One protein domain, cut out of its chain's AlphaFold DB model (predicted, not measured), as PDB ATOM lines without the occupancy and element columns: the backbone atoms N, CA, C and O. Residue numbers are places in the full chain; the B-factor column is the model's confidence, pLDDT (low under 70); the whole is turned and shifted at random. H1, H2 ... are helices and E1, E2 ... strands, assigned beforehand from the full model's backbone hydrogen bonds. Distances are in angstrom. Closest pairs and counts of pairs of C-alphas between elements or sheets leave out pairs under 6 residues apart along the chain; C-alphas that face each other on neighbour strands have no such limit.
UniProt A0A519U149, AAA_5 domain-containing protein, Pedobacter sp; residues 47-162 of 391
ATOM      1  N   ASP A  47     143.004 128.010 190.632       38.25
ATOM      2  CA  ASP A  47     142.741 126.613 190.343       38.25
ATOM      3  C   ASP A  47     142.115 125.871 191.518       38.25
ATOM      4  O   ASP A  47     142.672 125.781 192.613       38.25
ATOM      5  N   GLY A  48     140.974 125.253 191.228       35.16
ATOM      6  CA  GLY A  48     140.530 124.032 191.879       35.16
ATOM      7  C   GLY A  48     140.933 122.769 191.116       35.16
ATOM      8  O   GLY A  48     140.456 121.717 191.506       35.16
ATOM      9  N   SER A  49     141.750 122.850 190.053       31.89
ATOM     10  CA  SER A  49     142.562 121.763 189.478       31.89
ATOM     11  C   SER A  49     143.180 122.229 188.155       31.89
ATOM     12  O   SER A  49     142.476 122.194 187.159       31.89
ATOM     13  N   ALA A  50     144.466 122.604 188.148       45.59
ATOM     14  CA  ALA A  50     145.309 122.797 186.954       45.59
ATOM     15  C   ALA A  50     144.562 123.100 185.626       45.59
ATOM     16  O   ALA A  50     144.586 122.278 184.714       45.59
ATOM     17  N   GLU A  51     143.902 124.249 185.499       42.31
ATOM     18  CA  GLU A  51     143.177 124.686 184.303       42.31
ATOM     19  C   GLU A  51     143.553 126.143 183.984       42.31
ATOM     20  O   GLU A  51     142.887 127.112 184.348       42.31
ATOM     21  N   SER A  52     144.688 126.280 183.291       43.28
ATOM     22  CA  SER A  52     145.206 127.533 182.751       43.28
ATOM     23  C   SER A  52     144.240 128.164 181.741       43.28
ATOM     24  O   SER A  52     143.655 127.483 180.898       43.28
ATOM     25  N   ASP A  53     144.122 129.496 181.777       50.62
ATOM     26  CA  ASP A  53     143.481 130.277 180.714       50.62
ATOM     27  C   ASP A  53     144.216 129.911 179.432       50.62
ATOM     28  O   ASP A  53     145.421 130.121 179.309       50.62
ATOM     29  N   ILE A  54     143.515 129.312 178.486       59.91
ATOM     30  CA  ILE A  54     144.065 128.895 177.200       59.91
ATOM     31  C   ILE A  54     144.419 130.167 176.420       59.91
ATOM     32  O   ILE A  54     143.578 130.771 175.754       59.91
ATOM     33  N   THR A  55     145.669 130.606 176.542       72.75
ATOM     34  CA  THR A  55     146.219 131.761 175.842       72.75
ATOM     35  C   THR A  55     146.789 131.337 174.495       72.75
ATOM     36  O   THR A  55     147.004 130.153 174.213       72.75
ATOM     37  N   PHE A  56     147.083 132.335 173.662       78.81
ATOM     38  CA  PHE A  56     147.839 132.126 172.434       78.81
ATOM     39  C   PHE A  56     149.184 131.436 172.713       78.81
ATOM     40  O   PHE A  56     149.575 130.543 171.972       78.81
ATOM     41  N   GLU A  57     149.867 131.808 173.798       78.75
ATOM     42  CA  GLU A  57     151.135 131.211 174.221       78.75
ATOM     43  C   GLU A  57     150.994 129.725 174.561       78.75
ATOM     44  O   GLU A  57     151.844 128.935 174.161       78.75
ATOM     45  N   HIS A  58     149.916 129.324 175.246       75.56
ATOM     46  CA  HIS A  58     149.660 127.911 175.540       75.56
ATOM     47  C   HIS A  58     149.438 127.106 174.256       75.56
ATOM     48  O   HIS A  58     150.067 126.069 174.065       75.56
ATOM     49  N   ALA A  59     148.618 127.627 173.341       82.31
ATOM     50  CA  ALA A  59     148.370 126.995 172.047       82.31
ATOM     51  C   ALA A  59     149.632 126.926 171.170       82.31
ATOM     52  O   ALA A  59     149.828 125.970 170.420       82.31
ATOM     53  N   TRP A  60     150.486 127.948 171.252       84.12
ATOM     54  CA  TRP A  60     151.758 127.997 170.542       84.12
ATOM     55  C   TRP A  60     152.748 126.968 171.083       84.12
ATOM     56  O   TRP A  60     153.331 126.224 170.302       84.12
ATOM     57  N   ASN A  61     152.912 126.891 172.402       77.31
ATOM     58  CA  ASN A  61     153.817 125.925 173.021       77.31
ATOM     59  C   ASN A  61     153.346 124.484 172.782       77.31
ATOM     60  O   ASN A  61     154.160 123.649 172.405       77.31
ATOM     61  N   ASP A  62     152.039 124.215 172.879       82.31
ATOM     62  CA  ASP A  62     151.484 122.893 172.555       82.31
ATOM     63  C   ASP A  62     151.723 122.519 171.084       82.31
ATOM     64  O   ASP A  62     152.088 121.387 170.777       82.31
ATOM     65  N   LEU A  63     151.610 123.482 170.161       85.62
ATOM     66  CA  LEU A  63     151.985 123.270 168.763       85.62
ATOM     67  C   LEU A  63     153.474 122.911 168.622       85.62
ATOM     68  O   LEU A  63     153.798 121.997 167.864       85.62
ATOM     69  N   LEU A  64     154.377 123.606 169.320       81.69
ATOM     70  CA  LEU A  64     155.812 123.299 169.279       81.69
ATOM     71  C   LEU A  64     156.103 121.897 169.829       81.69
ATOM     72  O   LEU A  64     156.851 121.135 169.208       81.69
ATOM     73  N   ASP A  65     155.467 121.524 170.938       77.06
ATOM     74  CA  ASP A  65     155.589 120.196 171.538       77.06
ATOM     75  C   ASP A  65     155.025 119.114 170.611       77.06
ATOM     76  O   ASP A  65     155.644 118.064 170.422       77.06
ATOM     77  N   ALA A  66     153.883 119.369 169.972       80.62
ATOM     78  CA  ALA A  66     153.262 118.451 169.026       80.62
ATOM     79  C   ALA A  66     154.115 118.250 167.763       80.62
ATOM     80  O   ALA A  66     154.181 117.137 167.243       80.62
ATOM     81  N   VAL A  67     154.791 119.300 167.286       84.12
ATOM     82  CA  VAL A  67     155.749 119.220 166.172       84.12
ATOM     83  C   VAL A  67     156.996 118.437 166.584       84.12
ATOM     84  O   VAL A  67     157.446 117.576 165.832       84.12
ATOM     85  N   THR A  68     157.528 118.690 167.781       80.06
ATOM     86  CA  THR A  68     158.752 118.046 168.289       80.06
ATOM     87  C   THR A  68     158.552 116.553 168.547       80.06
ATOM     88  O   THR A  68     159.426 115.741 168.251       80.06
ATOM     89  N   ASN A  69     157.380 116.174 169.060       78.19
ATOM     90  CA  ASN A  69     157.047 114.790 169.400       78.19
ATOM     91  C   ASN A  69     156.419 114.001 168.236       78.19
ATOM     92  O   ASN A  69     156.067 112.828 168.400       78.19
ATOM     93  N   ALA A  70     156.255 114.611 167.059       83.19
ATOM     94  CA  ALA A  70     155.687 113.933 165.903       83.19
ATOM     95  C   ALA A  70     156.659 112.879 165.346       83.19
ATOM     96  O   ALA A  70     157.770 113.178 164.923       83.19
ATOM     97  N   THR A  71     156.209 111.628 165.247       71.00
ATOM     98  CA  THR A  71     156.971 110.518 164.640       71.00
ATOM     99  C   THR A  71     156.964 110.537 163.102       71.00
ATOM    100  O   THR A  71     157.416 109.590 162.458       71.00
ATOM    101  N   GLY A  72     156.456 111.612 162.491       80.00
ATOM    102  CA  GLY A  72     156.323 111.789 161.047       80.00
ATOM    103  C   GLY A  72     156.044 113.246 160.669       80.00
ATOM    104  O   GLY A  72     156.123 114.140 161.506       80.00
ATOM    105  N   LYS A  73     155.704 113.500 159.398       83.12
ATOM    106  CA  LYS A  73     155.392 114.857 158.914       83.12
ATOM    107  C   LYS A  73     154.207 115.449 159.687       83.12
ATOM    108  O   LYS A  73     153.105 114.906 159.617       83.12
ATOM    109  N   PHE A  74     154.409 116.584 160.355       87.31
ATOM    110  CA  PHE A  74     153.324 117.328 160.992       87.31
ATOM    111  C   PHE A  74     152.610 118.200 159.950       87.31
ATOM    112  O   PHE A  74     153.235 119.031 159.287       87.31
ATOM    113  N   VAL A  75     151.304 117.983 159.769       89.00
ATOM    114  CA  VAL A  75     150.533 118.560 158.658       89.00
ATOM    115  C   VAL A  75     149.453 119.515 159.157       89.00
ATOM    116  O   VAL A  75     148.604 119.159 159.970       89.00
ATOM    117  N   LEU A  76     149.438 120.716 158.588       89.50
ATOM    118  CA  LEU A  76     148.471 121.780 158.820       89.50
ATOM    119  C   LEU A  76     147.543 121.939 157.610       89.50
ATOM    120  O   LEU A  76     147.967 121.825 156.459       89.50
ATOM    121  N   LYS A  77     146.264 122.241 157.851       87.50
ATOM    122  CA  LYS A  77     145.286 122.498 156.783       87.50
ATOM    123  C   LYS A  77     145.263 123.978 156.415       87.50
ATOM    124  O   LYS A  77     145.303 124.842 157.285       87.50
ATOM    125  N   THR A  78     145.150 124.260 155.124       86.25
ATOM    126  CA  THR A  78     144.919 125.607 154.576       86.25
ATOM    127  C   THR A  78     143.429 125.866 154.344       86.25
ATOM    128  O   THR A  78     142.622 124.936 154.362       86.25
ATOM    129  N   LEU A  79     143.072 127.116 154.028       80.38
ATOM    130  CA  LEU A  79     141.699 127.534 153.722       80.38
ATOM    131  C   LEU A  79     141.066 126.719 152.577       80.38
ATOM    132  O   LEU A  79     139.872 126.447 152.584       80.38
ATOM    133  N   THR A  80     141.876 126.272 151.613       79.94
ATOM    134  CA  THR A  80     141.425 125.472 150.456       79.94
ATOM    135  C   THR A  80     141.474 123.961 150.703       79.94
ATOM    136  O   THR A  80     141.401 123.178 149.760       79.94
ATOM    137  N   SER A  81     141.632 123.526 151.960       75.00
ATOM    138  CA  SER A  81     141.828 122.121 152.362       75.00
ATOM    139  C   SER A  81     143.099 121.446 151.824       75.00
ATOM    140  O   SER A  81     143.302 120.256 152.060       75.00
ATOM    141  N   LYS A  82     143.998 122.190 151.163       85.75
ATOM    142  CA  LYS A  82     145.369 121.737 150.870       85.75
ATOM    143  C   LYS A  82     146.207 121.686 152.146       85.75
ATOM    144  O   LYS A  82     145.886 122.368 153.123       85.75
ATOM    145  N   THR A  83     147.286 120.915 152.115       87.56
ATOM    146  CA  THR A  83     148.159 120.643 153.258       87.56
ATOM    147  C   THR A  83     149.455 121.457 153.213       87.56
ATOM    148  O   THR A  83     150.074 121.624 152.163       87.56
ATOM    149  N   MET A  84     149.862 121.951 154.381       89.12
ATOM    150  CA  MET A  84     151.175 122.537 154.653       89.12
ATOM    151  C   MET A  84     151.903 121.626 155.641       89.12
ATOM    152  O   MET A  84     151.313 121.204 156.628       89.12
ATOM    153  N   VAL A  85     153.166 121.325 155.391       89.69
ATOM    154  CA  VAL A  85     154.025 120.518 156.258       89.69
ATOM    155  C   VAL A  85     154.914 121.450 157.071       89.69
ATOM    156  O   VAL A  85     155.500 122.379 156.514       89.69
ATOM    157  N   VAL A  86     155.005 121.206 158.377       89.69
ATOM    158  CA  VAL A  86     155.983 121.861 159.254       89.69
ATOM    159  C   VAL A  86     157.339 121.175 159.072       89.69
ATOM    160  O   VAL A  86     157.415 119.953 159.198       89.69
ATOM    161  N   ASN A  87     158.381 121.942 158.741       83.44
ATOM    162  CA  ASN A  87     159.735 121.422 158.513       83.44
ATOM    163  C   ASN A  87     160.565 121.432 159.797       83.44
ATOM    164  O   ASN A  87     161.015 120.383 160.245       83.44
ATOM    165  N   GLU A  88     160.780 122.616 160.368       82.81
ATOM    166  CA  GLU A  88     161.644 122.808 161.532       82.81
ATOM    167  C   GLU A  88     161.216 124.019 162.368       82.81
ATOM    168  O   GLU A  88     160.518 124.923 161.893       82.81
ATOM    169  N   ILE A  89     161.667 124.026 163.622       83.62
ATOM    170  CA  ILE A  89     161.581 125.162 164.536       83.62
ATOM    171  C   ILE A  89     162.946 125.857 164.500       83.62
ATOM    172  O   ILE A  89     163.973 125.218 164.720       83.62
ATOM    173  N   THR A  90     162.974 127.151 164.189       78.25
ATOM    174  CA  THR A  90     164.221 127.922 164.128       78.25
ATOM    175  C   THR A  90     164.774 128.187 165.531       78.25
ATOM    176  O   THR A  90     164.033 128.146 166.513       78.25
ATOM    177  N   ALA A  91     166.060 128.542 165.641       69.25
ATOM    178  CA  ALA A  91     166.706 128.864 166.924       69.25
ATOM    179  C   ALA A  91     165.989 129.978 167.718       69.25
ATOM    180  O   ALA A  91     166.028 129.994 168.944       69.25
ATOM    181  N   ASN A  92     165.270 130.860 167.016       69.75
ATOM    182  CA  ASN A  92     164.513 131.967 167.602       69.75
ATOM    183  C   ASN A  92     163.049 131.586 167.921       69.75
ATOM    184  O   ASN A  92     162.220 132.467 168.139       69.75
ATOM    185  N   GLY A  93     162.701 130.294 167.888       72.31
ATOM    186  CA  GLY A  93     161.376 129.781 168.253       72.31
ATOM    187  C   GLY A  93     160.275 129.998 167.208       72.31
ATOM    188  O   GLY A  93     159.097 129.896 167.541       72.31
ATOM    189  N   ASN A  94     160.626 130.308 165.953       86.81
ATOM    190  CA  ASN A  94     159.663 130.439 164.850       86.81
ATOM    191  C   ASN A  94     159.502 129.108 164.107       86.81
ATOM    192  O   ASN A  94     160.390 128.265 164.139       86.81
ATOM    193  N   ILE A  95     158.397 128.933 163.381       88.00
ATOM    194  CA  ILE A  95     158.108 127.680 162.669       88.00
ATOM    195  C   ILE A  95     158.291 127.884 161.167       88.00
ATOM    196  O   ILE A  95     157.810 128.872 160.607       88.00
ATOM    197  N   THR A  96     158.944 126.941 160.491       89.38
ATOM    198  CA  THR A  96     159.007 126.910 159.027       89.38
ATOM    199  C   THR A  96     157.970 125.942 158.459       89.38
ATOM    200  O   THR A  96     157.846 124.796 158.896       89.38
ATOM    201  N   VAL A  97     157.191 126.400 157.478       91.38
ATOM    202  CA  VAL A  97     156.122 125.612 156.846       91.38
ATOM    203  C   VAL A  97     156.211 125.664 155.328       91.38
ATOM    204  O   VAL A  97     156.499 126.710 154.754       91.38
ATOM    205  N   GLN A  98     155.904 124.563 154.651       91.06
ATOM    206  CA  GLN A  98     155.901 124.485 153.187       91.06
ATOM    207  C   GLN A  98     154.682 123.721 152.662       91.06
ATOM    208  O   GLN A  98     154.176 122.849 153.365       91.06
ATOM    209  N   PRO A  99     154.192 123.993 151.443       89.88
ATOM    210  CA  PRO A  99     153.197 123.131 150.811       89.88
ATOM    211  C   PRO A  99     153.711 121.691 150.705       89.88
ATOM    212  O   PRO A  99     154.902 121.478 150.468       89.88
ATOM    213  N   ASP A 100     152.835 120.699 150.865       85.31
ATOM    214  CA  ASP A 100     153.257 119.297 150.769       85.31
ATOM    215  C   ASP A 100     153.853 118.990 149.381       85.31
ATOM    216  O   ASP A 100     153.214 119.198 148.349       85.31
ATOM    217  N   GLY A 101     155.113 118.544 149.364       77.50
ATOM    218  CA  GLY A 101     155.889 118.281 148.147       77.50
ATOM    219  C   GLY A 101     156.600 119.492 147.525       77.50
ATOM    220  O   GLY A 101     157.269 119.324 146.507       77.50
ATOM    221  N   ALA A 102     156.496 120.692 148.103       83.88
ATOM    222  CA  ALA A 102     157.263 121.858 147.660       83.88
ATOM    223  C   ALA A 102     158.666 121.899 148.293       83.88
ATOM    224  O   ALA A 102     158.872 121.386 149.388       83.88
ATOM    225  N   SER A 103     159.623 122.536 147.608       77.69
ATOM    226  CA  SER A 103     161.007 122.686 148.093       77.69
ATOM    227  C   SER A 103     161.262 123.971 148.889       77.69
ATOM    228  O   SER A 103     162.331 124.099 149.476       77.69
ATOM    229  N   GLN A 104     160.349 124.949 148.856       84.69
ATOM    230  CA  GLN A 104     160.567 126.257 149.485       84.69
ATOM    231  C   GLN A 104     159.732 126.424 150.764       84.69
ATOM    232  O   GLN A 104     158.499 126.474 150.670       84.69
ATOM    233  N   PRO A 105     160.381 126.555 151.937       88.44
ATOM    234  CA  PRO A 105     159.708 126.848 153.192       88.44
ATOM    235  C   PRO A 105     159.439 128.343 153.390       88.44
ATOM    236  O   PRO A 105     160.152 129.214 152.894       88.44
ATOM    237  N   TYR A 106     158.404 128.631 154.174       90.88
ATOM    238  CA  TYR A 106     158.011 129.960 154.621       90.88
ATOM    239  C   TYR A 106     158.113 130.042 156.143       90.88
ATOM    240  O   TYR A 106     157.623 129.161 156.849       90.88
ATOM    241  N   VAL A 107     158.707 131.120 156.653       90.00
ATOM    242  CA  VAL A 107     158.852 131.355 158.096       90.00
ATOM    243  C   VAL A 107     157.591 132.014 158.660       90.00
ATOM    244  O   VAL A 107     157.173 133.089 158.215       90.00
ATOM    245  N   VAL A 108     157.015 131.393 159.686       90.50
ATOM    246  CA  VAL A 108     155.903 131.922 160.477       90.50
ATOM    247  C   VAL A 108     156.438 132.378 161.829       90.50
ATOM    248  O   VAL A 108     156.854 131.574 162.660       90.50
ATOM    249  N   SER A 109     156.450 133.697 162.026       88.44
ATOM    250  CA  SER A 109     156.972 134.332 163.233       88.44
ATOM    251  C   SER A 109     155.941 134.334 164.356       88.44
ATOM    252  O   SER A 109     154.808 134.764 164.127       88.44
ATOM    253  N   PHE A 110     156.364 133.966 165.570       82.31
ATOM    254  CA  PHE A 110     155.541 134.032 166.782       82.31
ATOM    255  C   PHE A 110     154.910 135.419 166.962       82.31
ATOM    256  O   PHE A 110     153.690 135.558 167.027       82.31
ATOM    257  N   THR A 111     155.731 136.472 166.948       79.69
ATOM    258  CA  THR A 111     155.292 137.855 167.181       79.69
ATOM    259  C   THR A 111     154.283 138.325 166.136       79.69
ATOM    260  O   THR A 111     153.306 139.001 166.461       79.69
ATOM    261  N   ARG A 112     154.490 137.969 164.862       85.25
ATOM    262  CA  ARG A 112     153.564 138.333 163.778       85.25
ATOM    263  C   ARG A 112     152.263 137.536 163.853       85.25
ATOM    264  O   ARG A 112     151.192 138.100 163.649       85.25
ATOM    265  N   LEU A 113     152.343 136.251 164.182       87.50
ATOM    266  CA  LEU A 113     151.171 135.399 164.322       87.50
ATOM    267  C   LEU A 113     150.318 135.799 165.534       87.50
ATOM    268  O   LEU A 113     149.099 135.864 165.416       87.50
ATOM    269  N   LYS A 114     150.952 136.185 166.648       83.31
ATOM    270  CA  LYS A 114     150.284 136.746 167.832       83.31
ATOM    271  C   LYS A 114     149.511 138.024 167.497       83.31
ATOM    272  O   LYS A 114     148.366 138.181 167.917       83.31
ATOM    273  N   LYS A 115     150.097 138.915 166.684       76.75
ATOM    274  CA  LYS A 115     149.409 140.119 166.180       76.75
ATOM    275  C   LYS A 115     148.191 139.770 165.324       76.75
ATOM    276  O   LYS A 115     147.155 140.404 165.477       76.75
ATOM    277  N   LEU A 116     148.292 138.763 164.452       77.31
ATOM    278  CA  LEU A 116     147.140 138.309 163.672       77.31
ATOM    279  C   LEU A 116     146.054 137.684 164.545       77.31
ATOM    280  O   LEU A 116     144.892 137.993 164.333       77.31
ATOM    281  N   HIS A 117     146.411 136.854 165.526       81.94
ATOM    282  CA  HIS A 117     145.455 136.256 166.459       81.94
ATOM    283  C   HIS A 117     144.659 137.316 167.227       81.94
ATOM    284  O   HIS A 117     143.446 137.196 167.375       81.94
ATOM    285  N   ALA A 118     145.329 138.383 167.672       72.25
ATOM    286  CA  ALA A 118     144.684 139.487 168.380       72.25
ATOM    287  C   ALA A 118     143.635 140.230 167.529       72.25
ATOM    288  O   ALA A 118     142.707 140.814 168.083       72.25
ATOM    289  N   VAL A 119     143.777 140.215 166.198       69.81
ATOM    290  CA  VAL A 119     142.861 140.888 165.259       69.81
ATOM    291  C   VAL A 119     141.821 139.920 164.680       69.81
ATOM    292  O   VAL A 119     140.669 140.296 164.485       69.81
ATOM    293  N   PHE A 120     142.213 138.672 164.422       74.62
ATOM    294  CA  PHE A 120     141.424 137.641 163.747       74.62
ATOM    295  C   PHE A 120     141.300 136.390 164.631       74.62
ATOM    296  O   PHE A 120     141.844 135.324 164.325       74.62
ATOM    297  N   SER A 121     140.566 136.518 165.737       66.19
ATOM    298  CA  SER A 121     140.253 135.395 166.632       66.19
ATOM    299  C   SER A 121     139.314 134.368 165.982       66.19
ATOM    300  O   SER A 121     139.373 133.182 166.294       66.19
ATOM    301  N   ASP A 122     138.486 134.807 165.030       72.56
ATOM    302  CA  ASP A 122     137.657 133.950 164.181       72.56
ATOM    303  C   ASP A 122     138.023 134.166 162.705       72.56
ATOM    304  O   ASP A 122     137.808 135.237 162.132       72.56
ATOM    305  N   LEU A 123     138.591 133.132 162.084       75.06
ATOM    306  CA  LEU A 123     139.043 133.175 160.693       75.06
ATOM    307  C   LEU A 123     137.907 133.025 159.678       75.06
ATOM    308  O   LEU A 123     138.143 133.250 158.493       75.06
ATOM    309  N   SER A 124     136.691 132.671 160.108       70.44
ATOM    310  CA  SER A 124     135.523 132.599 159.219       70.44
ATOM    311  C   SER A 124     135.080 133.976 158.711       70.44
ATOM    312  O   SER A 124     134.452 134.078 157.657       70.44
ATOM    313  N   LEU A 125     135.459 135.038 159.429       66.62
ATOM    314  CA  LEU A 125     135.148 136.429 159.103       66.62
ATOM    315  C   LEU A 125     136.115 137.040 158.075       66.62
ATOM    316  O   LEU A 125     135.849 138.123 157.555       66.62
ATOM    317  N   VAL A 126     137.223 136.357 157.767       73.31
ATOM    318  CA  VAL A 126     138.258 136.853 156.853       73.31
ATOM    319  C   VAL A 126     137.854 136.563 155.410       73.31
ATOM    320  O   VAL A 126     137.774 135.410 154.985       73.31
ATOM    321  N   THR A 127     137.636 137.619 154.626       70.88
ATOM    322  CA  THR A 127     137.142 137.500 153.242       70.88
ATOM    323  C   THR A 127     138.271 137.430 152.218       70.88
ATOM    324  O   THR A 127     138.161 136.737 151.205       70.88
ATOM    325  N   ASN A 128     139.381 138.128 152.475       81.12
ATOM    326  CA  ASN A 128     140.569 138.099 151.630       81.12
ATOM    327  C   ASN A 128     141.837 138.083 152.489       81.12
ATOM    328  O   ASN A 128     142.339 139.132 152.900       81.12
ATOM    329  N   ILE A 129     142.380 136.880 152.702       81.50
ATOM    330  CA  ILE A 129     143.557 136.657 153.553       81.50
ATOM    331  C   ILE A 129     144.764 137.498 153.116       81.50
ATOM    332  O   ILE A 129     145.464 138.041 153.963       81.50
ATOM    333  N   ASP A 130     144.987 137.682 151.811       79.38
ATOM    334  CA  ASP A 130     146.157 138.402 151.303       79.38
ATOM    335  C   ASP A 130     146.075 139.906 151.535       79.38
ATOM    336  O   ASP A 130     147.095 140.557 151.761       79.38
ATOM    337  N   LYS A 131     144.878 140.485 151.453       76.88
ATOM    338  CA  LYS A 131     144.675 141.910 151.719       76.88
ATOM    339  C   LYS A 131     144.675 142.185 153.221       76.88
ATOM    340  O   LYS A 131     145.342 143.116 153.671       76.88
ATOM    341  N   GLU A 132     143.946 141.375 153.979       75.50
ATOM    342  CA  GLU A 132     143.712 141.587 155.405       75.50
ATOM    343  C   GLU A 132     144.963 141.272 156.234       75.50
ATOM    344  O   GLU A 132     145.395 142.117 157.017       75.50
ATOM    345  N   PHE A 133     145.653 140.149 155.998       81.88
ATOM    346  CA  PHE A 133     146.869 139.833 156.761       81.88
ATOM    347  C   PHE A 133     148.003 140.802 156.431       81.88
ATOM    348  O   PHE A 133     148.725 141.248 157.324       81.88
ATOM    349  N   ARG A 134     148.116 141.209 155.160       77.75
ATOM    350  CA  ARG A 134     149.099 142.212 154.739       77.75
ATOM    351  C   ARG A 134     148.883 143.559 155.420       77.75
ATOM    352  O   ARG A 134     149.865 144.232 155.723       77.75
ATOM    353  N   SER A 135     147.633 143.934 155.697       70.25
ATOM    354  CA  SER A 135     147.325 145.172 156.423       70.25
ATOM    355  C   SER A 135     147.788 145.155 157.885       70.25
ATOM    356  O   SER A 135     148.060 146.217 158.437       70.25
ATOM    357  N   VAL A 136     147.935 143.969 158.490       70.56
ATOM    358  CA  VAL A 136     148.305 143.809 159.907       70.56
ATOM    359  C   VAL A 136     149.801 143.549 160.086       70.56
ATOM    360  O   VAL A 136     150.420 144.116 160.984       70.56
ATOM    361  N   ILE A 137     150.406 142.705 159.243       75.56
ATOM    362  CA  ILE A 137     151.804 142.273 159.417       75.56
ATOM    363  C   ILE A 137     152.707 142.448 158.180       75.56
ATOM    364  O   ILE A 137     153.876 142.062 158.223       75.56
ATOM    365  N   GLY A 138     152.226 143.069 157.095       75.56
ATOM    366  CA  GLY A 138     153.042 143.429 155.923       75.56
ATOM    367  C   GLY A 138     153.176 142.344 154.841       75.56
ATOM    368  O   GLY A 138     152.307 141.498 154.659       75.56
ATOM    369  N   GLY A 139     154.240 142.384 154.034       77.38
ATOM    370  CA  GLY A 139     154.460 141.410 152.953       77.38
ATOM    371  C   GLY A 139     154.857 140.024 153.478       77.38
ATOM    372  O   GLY A 139     155.864 139.895 154.169       77.38
ATOM    373  N   MET A 140     154.083 138.988 153.147       82.75
ATOM    374  CA  MET A 140     154.336 137.595 153.552       82.75
ATOM    375  C   MET A 140     153.565 136.590 152.696       82.75
ATOM    376  O   MET A 140     152.718 136.968 151.886       82.75
ATOM    377  N   ASN A 141     153.796 135.302 152.960       86.69
ATOM    378  CA  ASN A 141     152.920 134.236 152.505       86.69
ATOM    379  C   ASN A 141     151.705 134.094 153.443       86.69
ATOM    380  O   ASN A 141     151.788 133.470 154.502       86.69
ATOM    381  N   SER A 142     150.568 134.670 153.053       86.88
ATOM    382  CA  SER A 142     149.338 134.677 153.860       86.88
ATOM    383  C   SER A 142     148.783 133.274 154.095       86.88
ATOM    384  O   SER A 142     148.215 133.012 155.148       86.88
ATOM    385  N   THR A 143     148.988 132.347 153.151       88.38
ATOM    386  CA  THR A 143     148.529 130.953 153.279       88.38
ATOM    387  C   THR A 143     149.292 130.211 154.377       88.38
ATOM    388  O   THR A 143     148.683 129.458 155.135       88.38
ATOM    389  N   ALA A 144     150.601 130.457 154.495       88.62
ATOM    390  CA  ALA A 144     151.446 129.897 155.548       88.62
ATOM    391  C   ALA A 144     151.064 130.420 156.941       88.62
ATOM    392  O   ALA A 144     150.926 129.641 157.876       88.62
ATOM    393  N   TYR A 145     150.831 131.729 157.083       90.31
ATOM    394  CA  TYR A 145     150.365 132.291 158.357       90.31
ATOM    395  C   TYR A 145     148.952 131.818 158.703       90.31
ATOM    396  O   TYR A 145     148.672 131.505 159.857       90.31
ATOM    397  N   TRP A 146     148.069 131.716 157.707       91.00
ATOM    398  CA  TRP A 146     146.701 131.256 157.916       91.00
ATOM    399  C   TRP A 146     146.656 129.810 158.411       91.00
ATOM    400  O   TRP A 146     145.889 129.517 159.320       91.00
ATOM    401  N   SER A 147     147.478 128.902 157.866       90.94
ATOM    402  CA  SER A 147     147.451 127.487 158.273       90.94
ATOM    403  C   SER A 147     147.853 127.286 159.735       90.94
ATOM    404  O   SER A 147     147.224 126.491 160.433       90.94
ATOM    405  N   VAL A 148     148.854 128.032 160.210       91.50
ATOM    406  CA  VAL A 148     149.298 127.986 161.610       91.50
ATOM    407  C   VAL A 148     148.291 128.690 162.525       91.50
ATOM    408  O   VAL A 148     147.915 128.139 163.556       91.50
ATOM    409  N   LEU A 149     147.775 129.859 162.127       89.00
ATOM    410  CA  LEU A 149     146.770 130.584 162.912       89.00
ATOM    411  C   LEU A 149     145.472 129.784 163.059       89.00
ATOM    412  O   LEU A 149     144.892 129.726 164.137       89.00
ATOM    413  N   ASN A 150     145.039 129.110 161.993       90.94
ATOM    414  CA  ASN A 150     143.863 128.252 162.023       90.94
ATOM    415  C   ASN A 150     144.041 127.074 162.985       90.94
ATOM    416  O   ASN A 150     143.098 126.709 163.681       90.94
ATOM    417  N   TYR A 151     145.234 126.484 163.060       89.94
ATOM    418  CA  TYR A 151     145.510 125.451 164.056       89.94
ATOM    419  C   TYR A 151     145.360 125.997 165.480       89.94
ATOM    420  O   TYR A 151     144.635 125.413 166.282       89.94
ATOM    421  N   ILE A 152     145.968 127.153 165.752       88.88
ATOM    422  CA  ILE A 152     145.923 127.814 167.060       88.88
ATOM    423  C   ILE A 152     144.486 128.165 167.460       88.88
ATOM    424  O   ILE A 152     144.044 127.769 168.534       88.88
ATOM    425  N   ASN A 153     143.715 128.820 166.586       86.44
ATOM    426  CA  ASN A 153     142.335 129.213 166.892       86.44
ATOM    427  C   ASN A 153     141.441 127.991 167.153       86.44
ATOM    428  O   ASN A 153     140.585 128.023 168.039       86.44
ATOM    429  N   ASN A 154     141.646 126.893 166.418       86.00
ATOM    430  CA  ASN A 154     140.912 125.647 166.640       86.00
ATOM    431  C   ASN A 154     141.314 124.968 167.951       86.00
ATOM    432  O   ASN A 154     140.446 124.457 168.659       86.00
ATOM    433  N   TRP A 155     142.605 124.968 168.288       86.00
ATOM    434  CA  TRP A 155     143.086 124.461 169.569       86.00
ATOM    435  C   TRP A 155     142.451 125.240 170.720       86.00
ATOM    436  O   TRP A 155     141.850 124.637 171.606       86.00
ATOM    437  N   ILE A 156     142.471 126.572 170.642       81.06
ATOM    438  CA  ILE A 156     141.876 127.454 171.648       81.06
ATOM    439  C   ILE A 156     140.369 127.204 171.766       81.06
ATOM    440  O   ILE A 156     139.864 127.021 172.867       81.06
ATOM    441  N   SER A 157     139.653 127.107 170.642       79.75
ATOM    442  CA  SER A 157     138.200 126.865 170.618       79.75
ATOM    443  C   SER A 157     137.799 125.496 171.188       79.75
ATOM    444  O   SER A 157     136.769 125.350 171.853       79.75
ATOM    445  N   LYS A 158     138.615 124.466 170.936       77.19
ATOM    446  CA  LYS A 158     138.388 123.108 171.445       77.19
ATOM    447  C   LYS A 158     138.597 123.027 172.955       77.19
ATOM    448  O   LYS A 158     137.865 122.309 173.628       77.19
ATOM    449  N   HIS A 159     139.573 123.759 173.477       68.94
ATOM    450  CA  HIS A 159     139.864 123.761 174.904       68.94
ATOM    451  C   HIS A 159     138.999 124.787 175.669       68.94
ATOM    452  O   HIS A 159     138.722 124.587 176.846       68.94
ATOM    453  N   SER A 160     138.459 125.824 175.011       61.22
ATOM    454  CA  SER A 160     137.567 126.819 175.635       61.22
ATOM    455  C   SER A 160     136.117 126.349 175.814       61.22
ATOM    456  O   SER A 160     135.424 126.797 176.725       61.22
ATOM    457  N   THR A 161     135.636 125.407 174.998       47.94
ATOM    458  CA  THR A 161     134.270 124.852 175.114       47.94
ATOM    459  C   THR A 161     134.088 123.910 176.312       47.94
ATOM    460  O   THR A 161     132.962 123.723 176.777       47.94
ATOM    461  N   LEU A 162     135.181 123.396 176.886       46.50
ATOM    462  CA  LEU A 162     135.181 122.646 178.150       46.50
ATOM    463  C   LEU A 162     134.988 123.558 179.391       46.50
ATOM    464  O   LEU A 162     134.578 123.068 180.440       46.50
TER     465      LEU A 162
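AT A GLANCE: This is residues 47 to 162 of the 391 residues of the protein "AAA_5 domain-containing protein" of Pedobacter sp (UniProt A0A519U149). One long helix, H4, runs through the middle of the domain: its first half is covered on one side by a strongly twisted sheet of four strands, and H2 and H3 pack on its other side. H1 crosses H4 and reaches the sheet with its last residues, while residues 47 to 52 stick out as a free tail. The printed part has 116 residues, with four named helices and four named strands in the order H1, E1, E2, E3, E4, H2, H3, H4; the sheet runs E1, E2, E3, E4, antiparallel throughout. The class is mixed, helices and strands, and the whole is compact, with a radius of gyration of the C-alphas of 14.2 A and spans of 47 by 34 by 27 A.

IN THESE COORDINATES: H1, residues 56 to 68, begins at C-alpha 56 (147.839, 132.126, 172.434) and measures 18.3 A. E1 is residues 74 to 77, E2 residues 83 to 89 with 18.1 A, E3 residues 95 to 99 with 13.6 A, and E4 residues 106 to 108. H2, residues 110 to 119, measures 14.5 A, and H3 is residues 129 to 137. H4, residues 142 to 162, measures 30.6 A and ends at C-alpha 162 (135.181, 122.646, 178.150).

HOW THE PARTS SIT: H4 is the hub, touching three helices. H1 touches its residues 152 to 156, closest at the C-alphas of Ala 59 and Ile 152, 5.6 A, only just about perpendicular at 71 degrees. H2 touches its residues 145 to 153, closest at the C-alphas of Leu 113 and Leu 149, 6.7 A, at a steep tilt of 66 degrees. H3 touches its residues 142 to 146, closest at the C-alphas of Asp 130 and Ser 142, 5.5 A, about perpendicular at 84 degrees. H2 and H3 touch, closest at the C-alphas of Arg 112 and Ile 137, 6.1 A; H1 and H3 are apart. E1 to E4 form a meander, each strand the antiparallel neighbour of the one before: N 76 and O 84 are 2.8 A apart, N 85 and O 98 2.7 A, and N 106 and O 97 2.8 A, within hydrogen-bond range. H1 and H4 are on one face of this sheet, two layers of helices and strands. Every O i to N i+4 pair is within hydrogen-bond range in H1 and H2, 4 of 5 in H3 and 15 of 17 in H4.

THE WHOLE: The two C-alphas farthest apart are those of Gly 48 and Ser 103, 48.4 A. The printed part has no cut, and no link is long. Mean pLDDT of the printed part is 78.3; residues 47 to 54 and 159 to 162 are among those under 70.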